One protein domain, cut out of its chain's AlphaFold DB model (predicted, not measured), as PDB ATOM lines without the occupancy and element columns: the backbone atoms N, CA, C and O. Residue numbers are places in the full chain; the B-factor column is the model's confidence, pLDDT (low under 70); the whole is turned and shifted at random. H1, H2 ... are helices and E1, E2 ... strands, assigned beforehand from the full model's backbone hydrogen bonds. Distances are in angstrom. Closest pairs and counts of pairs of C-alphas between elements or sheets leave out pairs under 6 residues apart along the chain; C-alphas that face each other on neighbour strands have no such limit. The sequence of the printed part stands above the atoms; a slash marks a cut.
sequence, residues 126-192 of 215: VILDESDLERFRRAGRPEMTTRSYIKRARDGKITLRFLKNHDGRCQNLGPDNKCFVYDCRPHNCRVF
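AT A GLANCE: This is residues 126 to 192 of the 215 residues of the protein "YkgJ family cysteine cluster protein" of Polyangiaceae bacterium (UniProt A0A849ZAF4). With little regular structure, this is mostly loop: H1 with short H2 packed on it, a small hairpin E1-E2, and a wide loop, residues 161 to 186, running from the hairpin to short H3. The 67 printed residues have 3 named helices and 2 named strands, in the order H1, H2, E1, E2, H3; the class is mixed, with 23 residues in named elements. The whole is compact, radius of gyration of the C-alphas 11.6 A, spans 33 by 26 by 23 A.

IN THESE COORDINATES: H1, residues 130 to 138, begins at C-alpha 130 (143.174, 206.219, 251.973) and is 12.4 A long. H2 is residues 142 to 145, E1 150 to 152, E2 158 to 160, and H3 187 to 190, ending at C-alpha 190 (153.442, 195.968, 246.525).

HOW THE PARTS SIT: H1 touches H2; the closest C-alphas, of Phe 136 and Pro 142, are 5.9 A apart. E1 and E2 form an antiparallel hairpin, with N 151 and O 159 within hydrogen-bond range at 2.8 A. Residues 127 to 128 pair antiparallel with residues 158 to 159 of E2. H3 is close to H1 but not clearly touching; their closest C-alphas, of Asp 132 and His 187, are 6.7 A apart. In H1 every O i to N i+4 pair is within hydrogen-bond range; H2 and H3 are too short for one.

THE WHOLE: The farthest C-alphas, of Asp 155 and Asp 176, are 35.6 A apart. The printed part has no cut, the link E2 to H3 is long, and no printed residue is under 70 in pLDDT.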
ATOM      1  N   VAL A 126     142.720 196.249 241.529       91.62
ATOM      2  CA  VAL A 126     143.526 196.990 242.509       91.62
ATOM      3  C   VAL A 126     142.610 197.806 243.413       91.62
ATOM      4  O   VAL A 126     142.082 198.846 243.014       91.62
ATOM      5  N   ILE A 127     142.444 197.321 244.640       93.12
ATOM      6  CA  ILE A 127     141.763 198.033 245.722       93.12
ATOM      7  C   ILE A 127     142.748 199.026 246.336       93.12
ATOM      8  O   ILE A 127     143.922 198.706 246.525       93.12
ATOM      9  N   LEU A 128     142.260 200.230 246.612       95.94
ATOM     10  CA  LEU A 128     143.010 201.306 247.238       95.94
ATOM     11  C   LEU A 128     142.412 201.611 248.607       95.94
ATOM     12  O   LEU A 128     141.189 201.612 248.770       95.94
ATOM     13  N   ASP A 129     143.277 201.931 249.559       95.31
ATOM     14  CA  ASP A 129     142.884 202.564 250.815       95.31
ATOM     15  C   ASP A 129     143.241 204.065 250.814       95.31
ATOM     16  O   ASP A 129     143.860 204.592 249.885       95.31
ATOM     17  N   GLU A 130     142.832 204.795 251.853       95.38
ATOM     18  CA  GLU A 130     143.174 206.219 251.973       95.38
ATOM     19  C   GLU A 130     144.689 206.442 252.162       95.38
ATOM     20  O   GLU A 130     145.211 207.488 251.769       95.38
ATOM     21  N   SER A 131     145.429 205.449 252.678       96.62
ATOM     22  CA  SER A 131     146.892 205.517 252.790       96.62
ATOM     23  C   SER A 131     147.575 205.477 251.418       96.62
ATOM     24  O   SER A 131     148.596 206.139 251.217       96.62
ATOM     25  N   ASP A 132     147.008 204.751 250.452       97.25
ATOM     26  CA  ASP A 132     147.459 204.725 249.065       97.25
ATOM     27  C   ASP A 132     147.222 206.079 248.392       97.25
ATOM     28  O   ASP A 132     148.109 206.590 247.707       97.25
ATOM     29  N   LEU A 133     146.065 206.705 248.633       97.31
ATOM     30  CA  LEU A 133     145.781 208.040 248.100       97.31
ATOM     31  C   LEU A 133     146.736 209.089 248.667       97.31
ATOM     32  O   LEU A 133     147.249 209.924 247.920       97.31
ATOM     33  N   GLU A 134     147.017 209.024 249.966       97.56
ATOM     34  CA  GLU A 134     147.986 209.919 250.592       97.56
ATOM     35  C   GLU A 134     149.407 209.678 250.074       97.56
ATOM     36  O   GLU A 134     150.155 210.623 249.814       97.56
ATOM     37  N   ARG A 135     149.770 208.417 249.821       97.19
ATOM     38  CA  ARG A 135     151.047 208.067 249.192       97.19
ATOM     39  C   ARG A 135     151.194 208.706 247.813       97.19
ATOM     40  O   ARG A 135     152.271 209.214 247.510       97.19
ATOM     41  N   PHE A 136     150.137 208.723 246.999       97.38
ATOM     42  CA  PHE A 136     150.165 209.402 245.701       97.38
ATOM     43  C   PHE A 136     150.362 210.915 245.850       97.38
ATOM     44  O   PHE A 136     151.213 211.479 245.164       97.38
ATOM     45  N   ARG A 137     149.654 211.570 246.783       97.56
ATOM     46  CA  ARG A 137     149.823 213.015 247.040       97.56
ATOM     47  C   ARG A 137     151.248 213.355 247.461       97.56
ATOM     48  O   ARG A 137     151.863 214.236 246.867       97.56
ATOM     49  N   ARG A 138     151.800 212.613 248.425       97.44
ATOM     50  CA  ARG A 138     153.177 212.801 248.911       97.44
ATOM     51  C   ARG A 138     154.233 212.568 247.836       97.44
ATOM     52  O   ARG A 138     155.292 213.179 247.887       97.44
ATOM     53  N   ALA A 139     153.944 211.703 246.869       96.75
ATOM     54  CA  ALA A 139     154.809 211.451 245.724       96.75
ATOM     55  C   ALA A 139     154.668 212.499 244.603       96.75
ATOM     56  O   ALA A 139     155.231 212.308 243.529       96.75
ATOM     57  N   GLY A 140     153.896 213.575 244.810       96.31
ATOM     58  CA  GLY A 140     153.658 214.598 243.791       96.31
ATOM     59  C   GLY A 140     152.746 214.129 242.656       96.31
ATOM     60  O   GLY A 140     152.814 214.679 241.562       96.31
ATOM     61  N   ARG A 141     151.901 213.116 242.901       95.88
ATOM     62  CA  ARG A 141     150.973 212.525 241.921       95.88
ATOM     63  C   ARG A 141     149.493 212.692 242.323       95.88
ATOM     64  O   ARG A 141     148.750 211.706 242.375       95.88
ATOM     65  N   PRO A 142     149.019 213.904 242.682       95.81
ATOM     66  CA  PRO A 142     147.648 214.104 243.158       95.81
ATOM     67  C   PRO A 142     146.584 213.757 242.105       95.81
ATOM     68  O   PRO A 142     145.465 213.385 242.468       95.81
ATOM     69  N   GLU A 143     146.915 213.813 240.813       95.38
ATOM     70  CA  GLU A 143     146.030 213.434 239.711       95.38
ATOM     71  C   GLU A 143     145.564 211.975 239.808       95.38
ATOM     72  O   GLU A 143     144.439 211.663 239.412       95.38
ATOM     73  N   MET A 144     146.358 211.102 240.439       95.12
ATOM     74  CA  MET A 144     145.997 209.704 240.689       95.12
ATOM     75  C   MET A 144     144.846 209.535 241.685       95.12
ATOM     76  O   MET A 144     144.292 208.447 241.805       95.12
ATOM     77  N   THR A 145     144.460 210.593 242.401       96.19
ATOM     78  CA  THR A 145     143.325 210.576 243.338       96.19
ATOM     79  C   THR A 145     142.016 211.038 242.687       96.19
ATOM     80  O   THR A 145     140.955 211.023 243.314       96.19
ATOM     81  N   THR A 146     142.068 211.449 241.417       96.06
ATOM     82  CA  THR A 146     140.917 211.982 240.683       96.06
ATOM     83  C   THR A 146     140.039 210.878 240.102       96.06
ATOM     84  O   THR A 146     140.446 209.725 239.945       96.06
ATOM     85  N   ARG A 147     138.817 211.244 239.693       94.38
ATOM     86  CA  ARG A 147     137.860 210.317 239.061       94.38
ATOM     87  C   ARG A 147     138.381 209.668 237.772       94.38
ATOM     88  O   ARG A 147     137.829 208.641 237.386       94.38
ATOM     89  N   SER A 148     139.412 210.226 237.137       92.62
ATOM     90  CA  SER A 148     140.067 209.643 235.959       92.62
ATOM     91  C   SER A 148     140.887 208.397 236.313       92.62
ATOM     92  O   SER A 148     140.894 207.426 235.560       92.62
ATOM     93  N   TYR A 149     141.500 208.372 237.499       93.88
ATOM     94  CA  TYR A 149     142.356 207.272 237.952       93.88
ATOM     95  C   TYR A 149     141.666 206.311 238.912       93.88
ATOM     96  O   TYR A 149     142.025 205.137 238.942       93.88
ATOM     97  N   ILE A 150     140.664 206.766 239.671       95.25
ATOM     98  CA  ILE A 150     139.989 205.932 240.671       95.25
ATOM     99  C   ILE A 150     138.473 205.901 240.497       95.25
ATOM    100  O   ILE A 150     137.834 206.833 239.996       95.25
ATOM    101  N   LYS A 151     137.873 204.803 240.948       94.38
ATOM    102  CA  LYS A 151     136.434 204.639 241.122       94.38
ATOM    103  C   LYS A 151     136.151 204.488 242.613       94.38
ATOM    104  O   LYS A 151     136.783 203.676 243.272       94.38
ATOM    105  N   ARG A 152     135.181 205.246 243.125       94.88
ATOM    106  CA  ARG A 152     134.612 205.045 244.464       94.88
ATOM    107  C   ARG A 152     133.248 204.379 244.305       94.88
ATOM    108  O   ARG A 152     132.405 204.887 243.564       94.88
ATOM    109  N   ALA A 153     133.071 203.214 244.910       92.69
ATOM    110  CA  ALA A 153     131.803 202.500 244.953       92.69
ATOM    111  C   ALA A 153     130.930 203.004 246.117       92.69
ATOM    112  O   ALA A 153     131.391 203.752 246.979       92.69
ATOM    113  N   ARG A 154     129.638 202.645 246.105       92.56
ATOM    114  CA  ARG A 154     128.658 203.114 247.108       92.56
ATOM    115  C   ARG A 154     128.945 202.588 248.516       92.56
ATOM    116  O   ARG A 154     128.581 203.237 249.483       92.56
ATOM    117  N   ASP A 155     129.607 201.443 248.605       91.81
ATOM    118  CA  ASP A 155     130.071 200.797 249.836       91.81
ATOM    119  C   ASP A 155     131.377 201.408 250.387       91.81
ATOM    120  O   ASP A 155     131.942 200.901 251.350       91.81
ATOM    121  N   GLY A 156     131.880 202.485 249.772       89.62
ATOM    122  CA  GLY A 156     133.124 203.145 250.166       89.62
ATOM    123  C   GLY A 156     134.386 202.527 249.564       89.62
ATOM    124  O   GLY A 156     135.459 203.119 249.693       89.62
ATOM    125  N   LYS A 157     134.292 201.398 248.846       94.06
ATOM    126  CA  LYS A 157     135.453 200.755 248.218       94.06
ATOM    127  C   LYS A 157     136.037 201.641 247.120       94.06
ATOM    128  O   LYS A 157     135.322 202.124 246.237       94.06
ATOM    129  N   ILE A 158     137.353 201.822 247.151       96.00
ATOM    130  CA  ILE A 158     138.096 202.585 246.149       96.00
ATOM    131  C   ILE A 158     138.873 201.598 245.284       96.00
ATOM    132  O   ILE A 158     139.575 200.737 245.807       96.00
ATOM    133  N   THR A 159     138.756 201.706 243.965       95.12
ATOM    134  CA  THR A 159     139.535 200.886 243.032       95.12
ATOM    135  C   THR A 159     140.253 201.741 242.005       95.12
ATOM    136  O   THR A 159     139.750 202.788 241.584       95.12
ATOM    137  N   LEU A 160     141.432 201.290 241.582       94.12
ATOM    138  CA  LEU A 160     142.134 201.881 240.451       94.12
ATOM    139  C   LEU A 160     141.364 201.577 239.158       94.12
ATOM    140  O   LEU A 160     140.825 200.486 238.968       94.12
ATOM    141  N   ARG A 161     141.302 202.547 238.251       91.94
ATOM    142  CA  ARG A 161     140.709 202.382 236.926       91.94
ATOM    143  C   ARG A 161     141.743 201.843 235.952       91.94
ATOM    144  O   ARG A 161     142.810 202.430 235.789       91.94
ATOM    145  N   PHE A 162     141.365 200.781 235.260       90.31
ATOM    146  CA  PHE A 162     142.114 200.202 234.154       90.31
ATOM    147  C   PHE A 162     141.477 200.637 232.824       90.31
ATOM    148  O   PHE A 162     140.289 200.984 232.769       90.31
ATOM    149  N   LEU A 163     142.273 200.667 231.759       86.25
ATOM    150  CA  LEU A 163     141.876 201.107 230.428       86.25
ATOM    151  C   LEU A 163     141.096 199.994 229.721       86.25
ATOM    152  O   LEU A 163     141.636 199.256 228.910       86.25
ATOM    153  N   LYS A 164     139.793 199.887 230.000       77.19
ATOM    154  CA  LYS A 164     138.942 198.828 229.421       77.19
ATOM    155  C   LYS A 164     138.976 198.756 227.888       77.19
ATOM    156  O   LYS A 164     138.846 197.673 227.340       77.19
ATOM    157  N   ASN A 165     139.156 199.892 227.214       78.44
ATOM    158  CA  ASN A 165     139.211 199.967 225.749       78.44
ATOM    159  C   ASN A 165     140.615 199.697 225.176       78.44
ATOM    160  O   ASN A 165     140.798 199.751 223.965       78.44
ATOM    161  N   HIS A 166     141.605 199.446 226.031       71.56
ATOM    162  CA  HIS A 166     142.988 199.169 225.656       71.56
ATOM    163  C   HIS A 166     143.443 197.945 226.436       71.56
ATOM    164  O   HIS A 166     144.032 198.118 227.491       71.56
ATOM    165  N   ASP A 167     143.076 196.747 225.969       77.88
ATOM    166  CA  ASP A 167     143.499 195.438 226.512       77.88
ATOM    167  C   ASP A 167     143.283 195.203 228.024       77.88
ATOM    168  O   ASP A 167     143.729 194.204 228.575       77.88
ATOM    169  N   GLY A 168     142.573 196.106 228.703       82.44
ATOM    170  CA  GLY A 168     142.394 196.042 230.140       82.44
ATOM    171  C   GLY A 168     143.584 196.549 230.951       82.44
ATOM    172  O   GLY A 168     143.467 196.498 232.164       82.44
ATOM    173  N   ARG A 169     144.668 197.101 230.379       89.94
ATOM    174  CA  ARG A 169     145.856 197.528 231.153       89.94
ATOM    175  C   ARG A 169     145.654 198.656 232.158       89.94
ATOM    176  O   ARG A 169     144.831 199.564 232.016       89.94
ATOM    177  N   CYS A 170     146.528 198.665 233.157       92.75
ATOM    178  CA  CYS A 170     146.708 199.757 234.101       92.75
ATOM    179  C   CYS A 170     147.098 201.052 233.373       92.75
ATOM    180  O   CYS A 170     147.984 201.068 232.520       92.75
ATOM    181  N   GLN A 171     146.503 202.175 233.783       91.88
ATOM    182  CA  GLN A 171     146.814 203.505 233.234       91.88
ATOM    183  C   GLN A 171     148.278 203.928 233.422       91.88
ATOM    184  O   GLN A 171     148.774 204.771 232.683       91.88
ATOM    185  N   ASN A 172     148.966 203.350 234.409       92.44
ATOM    186  CA  ASN A 172     150.360 203.667 234.710       92.44
ATOM    187  C   ASN A 172     151.355 202.681 234.085       92.44
ATOM    188  O   ASN A 172     152.549 202.786 234.368       92.44
ATOM    189  N   LEU A 173     150.881 201.705 233.305       92.75
ATOM    190  CA  LEU A 173     151.749 200.782 232.584       92.75
ATOM    191  C   LEU A 173     152.282 201.476 231.326       92.75
ATOM    192  O   LEU A 173     151.514 201.855 230.434       92.75
ATOM    193  N   GLY A 174     153.597 201.675 231.290       91.00
ATOM    194  CA  GLY A 174     154.312 202.194 230.136       91.00
ATOM    195  C   GLY A 174     154.389 201.179 228.992       91.00
ATOM    196  O   GLY A 174     154.139 199.990 229.194       91.00
ATOM    197  N   PRO A 175     154.745 201.631 227.778       88.81
ATOM    198  CA  PRO A 175     154.874 200.758 226.609       88.81
ATOM    199  C   PRO A 175     156.023 199.742 226.726       88.81
ATOM    200  O   PRO A 175     156.060 198.789 225.961       88.81
ATOM    201  N   ASP A 176     156.949 199.934 227.669       89.69
ATOM    202  CA  ASP A 176     158.059 199.025 227.977       89.69
ATOM    203  C   ASP A 176     157.767 198.108 229.182       89.69
ATOM    204  O   ASP A 176     158.695 197.608 229.811       89.69
ATOM    205  N   ASN A 177     156.487 197.926 229.534       88.31
ATOM    206  CA  ASN A 177     155.998 197.186 230.707       88.31
ATOM    207  C   ASN A 177     156.418 197.755 232.071       88.31
ATOM    208  O   ASN A 177     156.151 197.142 233.111       88.31
ATOM    209  N   LYS A 178     157.015 198.953 232.117       91.25
ATOM    210  CA  LYS A 178     157.408 199.584 233.380       91.25
ATOM    211  C   LYS A 178     156.314 200.481 233.925       91.25
ATOM    212  O   LYS A 178     155.623 201.203 233.212       91.25
ATOM    213  N   CYS A 179     156.165 200.447 235.242       92.12
ATOM    214  CA  CYS A 179     155.184 201.257 235.945       92.12
ATOM    215  C   CYS A 179     155.710 202.689 236.135       92.12
ATOM    216  O   CYS A 179     156.689 202.893 236.852       92.12
ATOM    217  N   PHE A 180     155.014 203.697 235.604       92.75
ATOM    218  CA  PHE A 180     155.378 205.114 235.787       92.75
ATOM    219  C   PHE A 180     155.278 205.611 237.238       92.75
ATOM    220  O   PHE A 180     155.700 206.721 237.555       92.75
ATOM    221  N   VAL A 181     154.675 204.814 238.119       93.19
ATOM    222  CA  VAL A 181     154.455 205.121 239.541       93.19
ATOM    223  C   VAL A 181     155.060 204.039 240.430       93.19
ATOM    224  O   VAL A 181     154.592 203.816 241.544       93.19
ATOM    225  N   TYR A 182     156.081 203.323 239.942       92.19
ATOM    226  CA  TYR A 182     156.613 202.136 240.616       92.19
ATOM    227  C   TYR A 182     156.979 202.397 242.085       92.19
ATOM    228  O   TYR A 182     156.662 201.578 242.951       92.19
ATOM    229  N   ASP A 183     157.570 203.557 242.379       92.12
ATOM    230  CA  ASP A 183     158.022 203.925 243.724       92.12
ATOM    231  C   ASP A 183     156.892 204.328 244.668       92.12
ATOM    232  O   ASP A 183     157.013 204.131 245.878       92.12
ATOM    233  N   CYS A 184     155.765 204.820 244.147       94.81
ATOM    234  CA  CYS A 184     154.583 205.190 244.930       94.81
ATOM    235  C   CYS A 184     153.397 204.235 244.736       94.81
ATOM    236  O   CYS A 184     152.310 204.507 245.235       94.81
ATOM    237  N   ARG A 185     153.619 203.069 244.111       94.44
ATOM    238  CA  ARG A 185     152.589 202.055 243.836       94.44
ATOM    239  C   ARG A 185     151.737 201.709 245.073       94.44
ATOM    240  O   ARG A 185     152.273 201.732 246.196       94.44
ATOM    241  N   PRO A 186     150.438 201.398 244.888       94.88
ATOM    242  CA  PRO A 186     149.519 201.110 245.988       94.88
ATOM    243  C   PRO A 186     149.872 199.800 246.697       94.88
ATOM    244  O   PRO A 186     150.621 198.982 246.155       94.88
ATOM    245  N   HIS A 187     149.345 199.600 247.905       93.88
ATOM    246  CA  HIS A 187     149.690 198.463 248.754       93.88
ATOM    247  C   HIS A 187     149.424 197.137 248.040       93.88
ATOM    248  O   HIS A 187     150.322 196.304 247.961       93.88
ATOM    249  N   ASN A 188     148.259 197.006 247.398       92.00
ATOM    250  CA  ASN A 188     147.869 195.819 246.636       92.00
ATOM    251  C   ASN A 188     148.897 195.433 245.550       92.00
ATOM    252  O   ASN A 188     149.166 194.256 245.343       92.00
ATOM    253  N   CYS A 189     149.520 196.415 244.884       91.62
ATOM    254  CA  CYS A 189     150.585 196.166 243.904       91.62
ATOM    255  C   CYS A 189     151.941 195.841 244.554       91.62
ATOM    256  O   CYS A 189     152.789 195.227 243.915       91.62
ATOM    257  N   ARG A 190     152.197 196.282 245.795       90.44
ATOM    258  CA  ARG A 190     153.442 195.968 246.525       90.44
ATOM    259  C   ARG A 190     153.450 194.558 247.075       90.44
ATOM    260  O   ARG A 190     154.500 193.931 247.050       90.44
ATOM    261  N   VAL A 191     152.308 194.116 247.589       88.69
ATOM    262  CA  VAL A 191     152.155 192.804 248.227       88.69
ATOM    263  C   VAL A 191     151.706 191.725 247.253       88.69
ATOM    264  O   VAL A 191     151.469 190.599 247.675       88.69
ATOM    265  N   PHE A 192     151.572 192.054 245.962       88.56
ATOM    266  CA  PHE A 192     151.201 191.072 244.955       88.56
ATOM    267  C   PHE A 192     152.210 189.908 244.967       88.56
ATOM    268  O   PHE A 192     153.409 190.135 244.767       88.56
TER     269      PHE A 192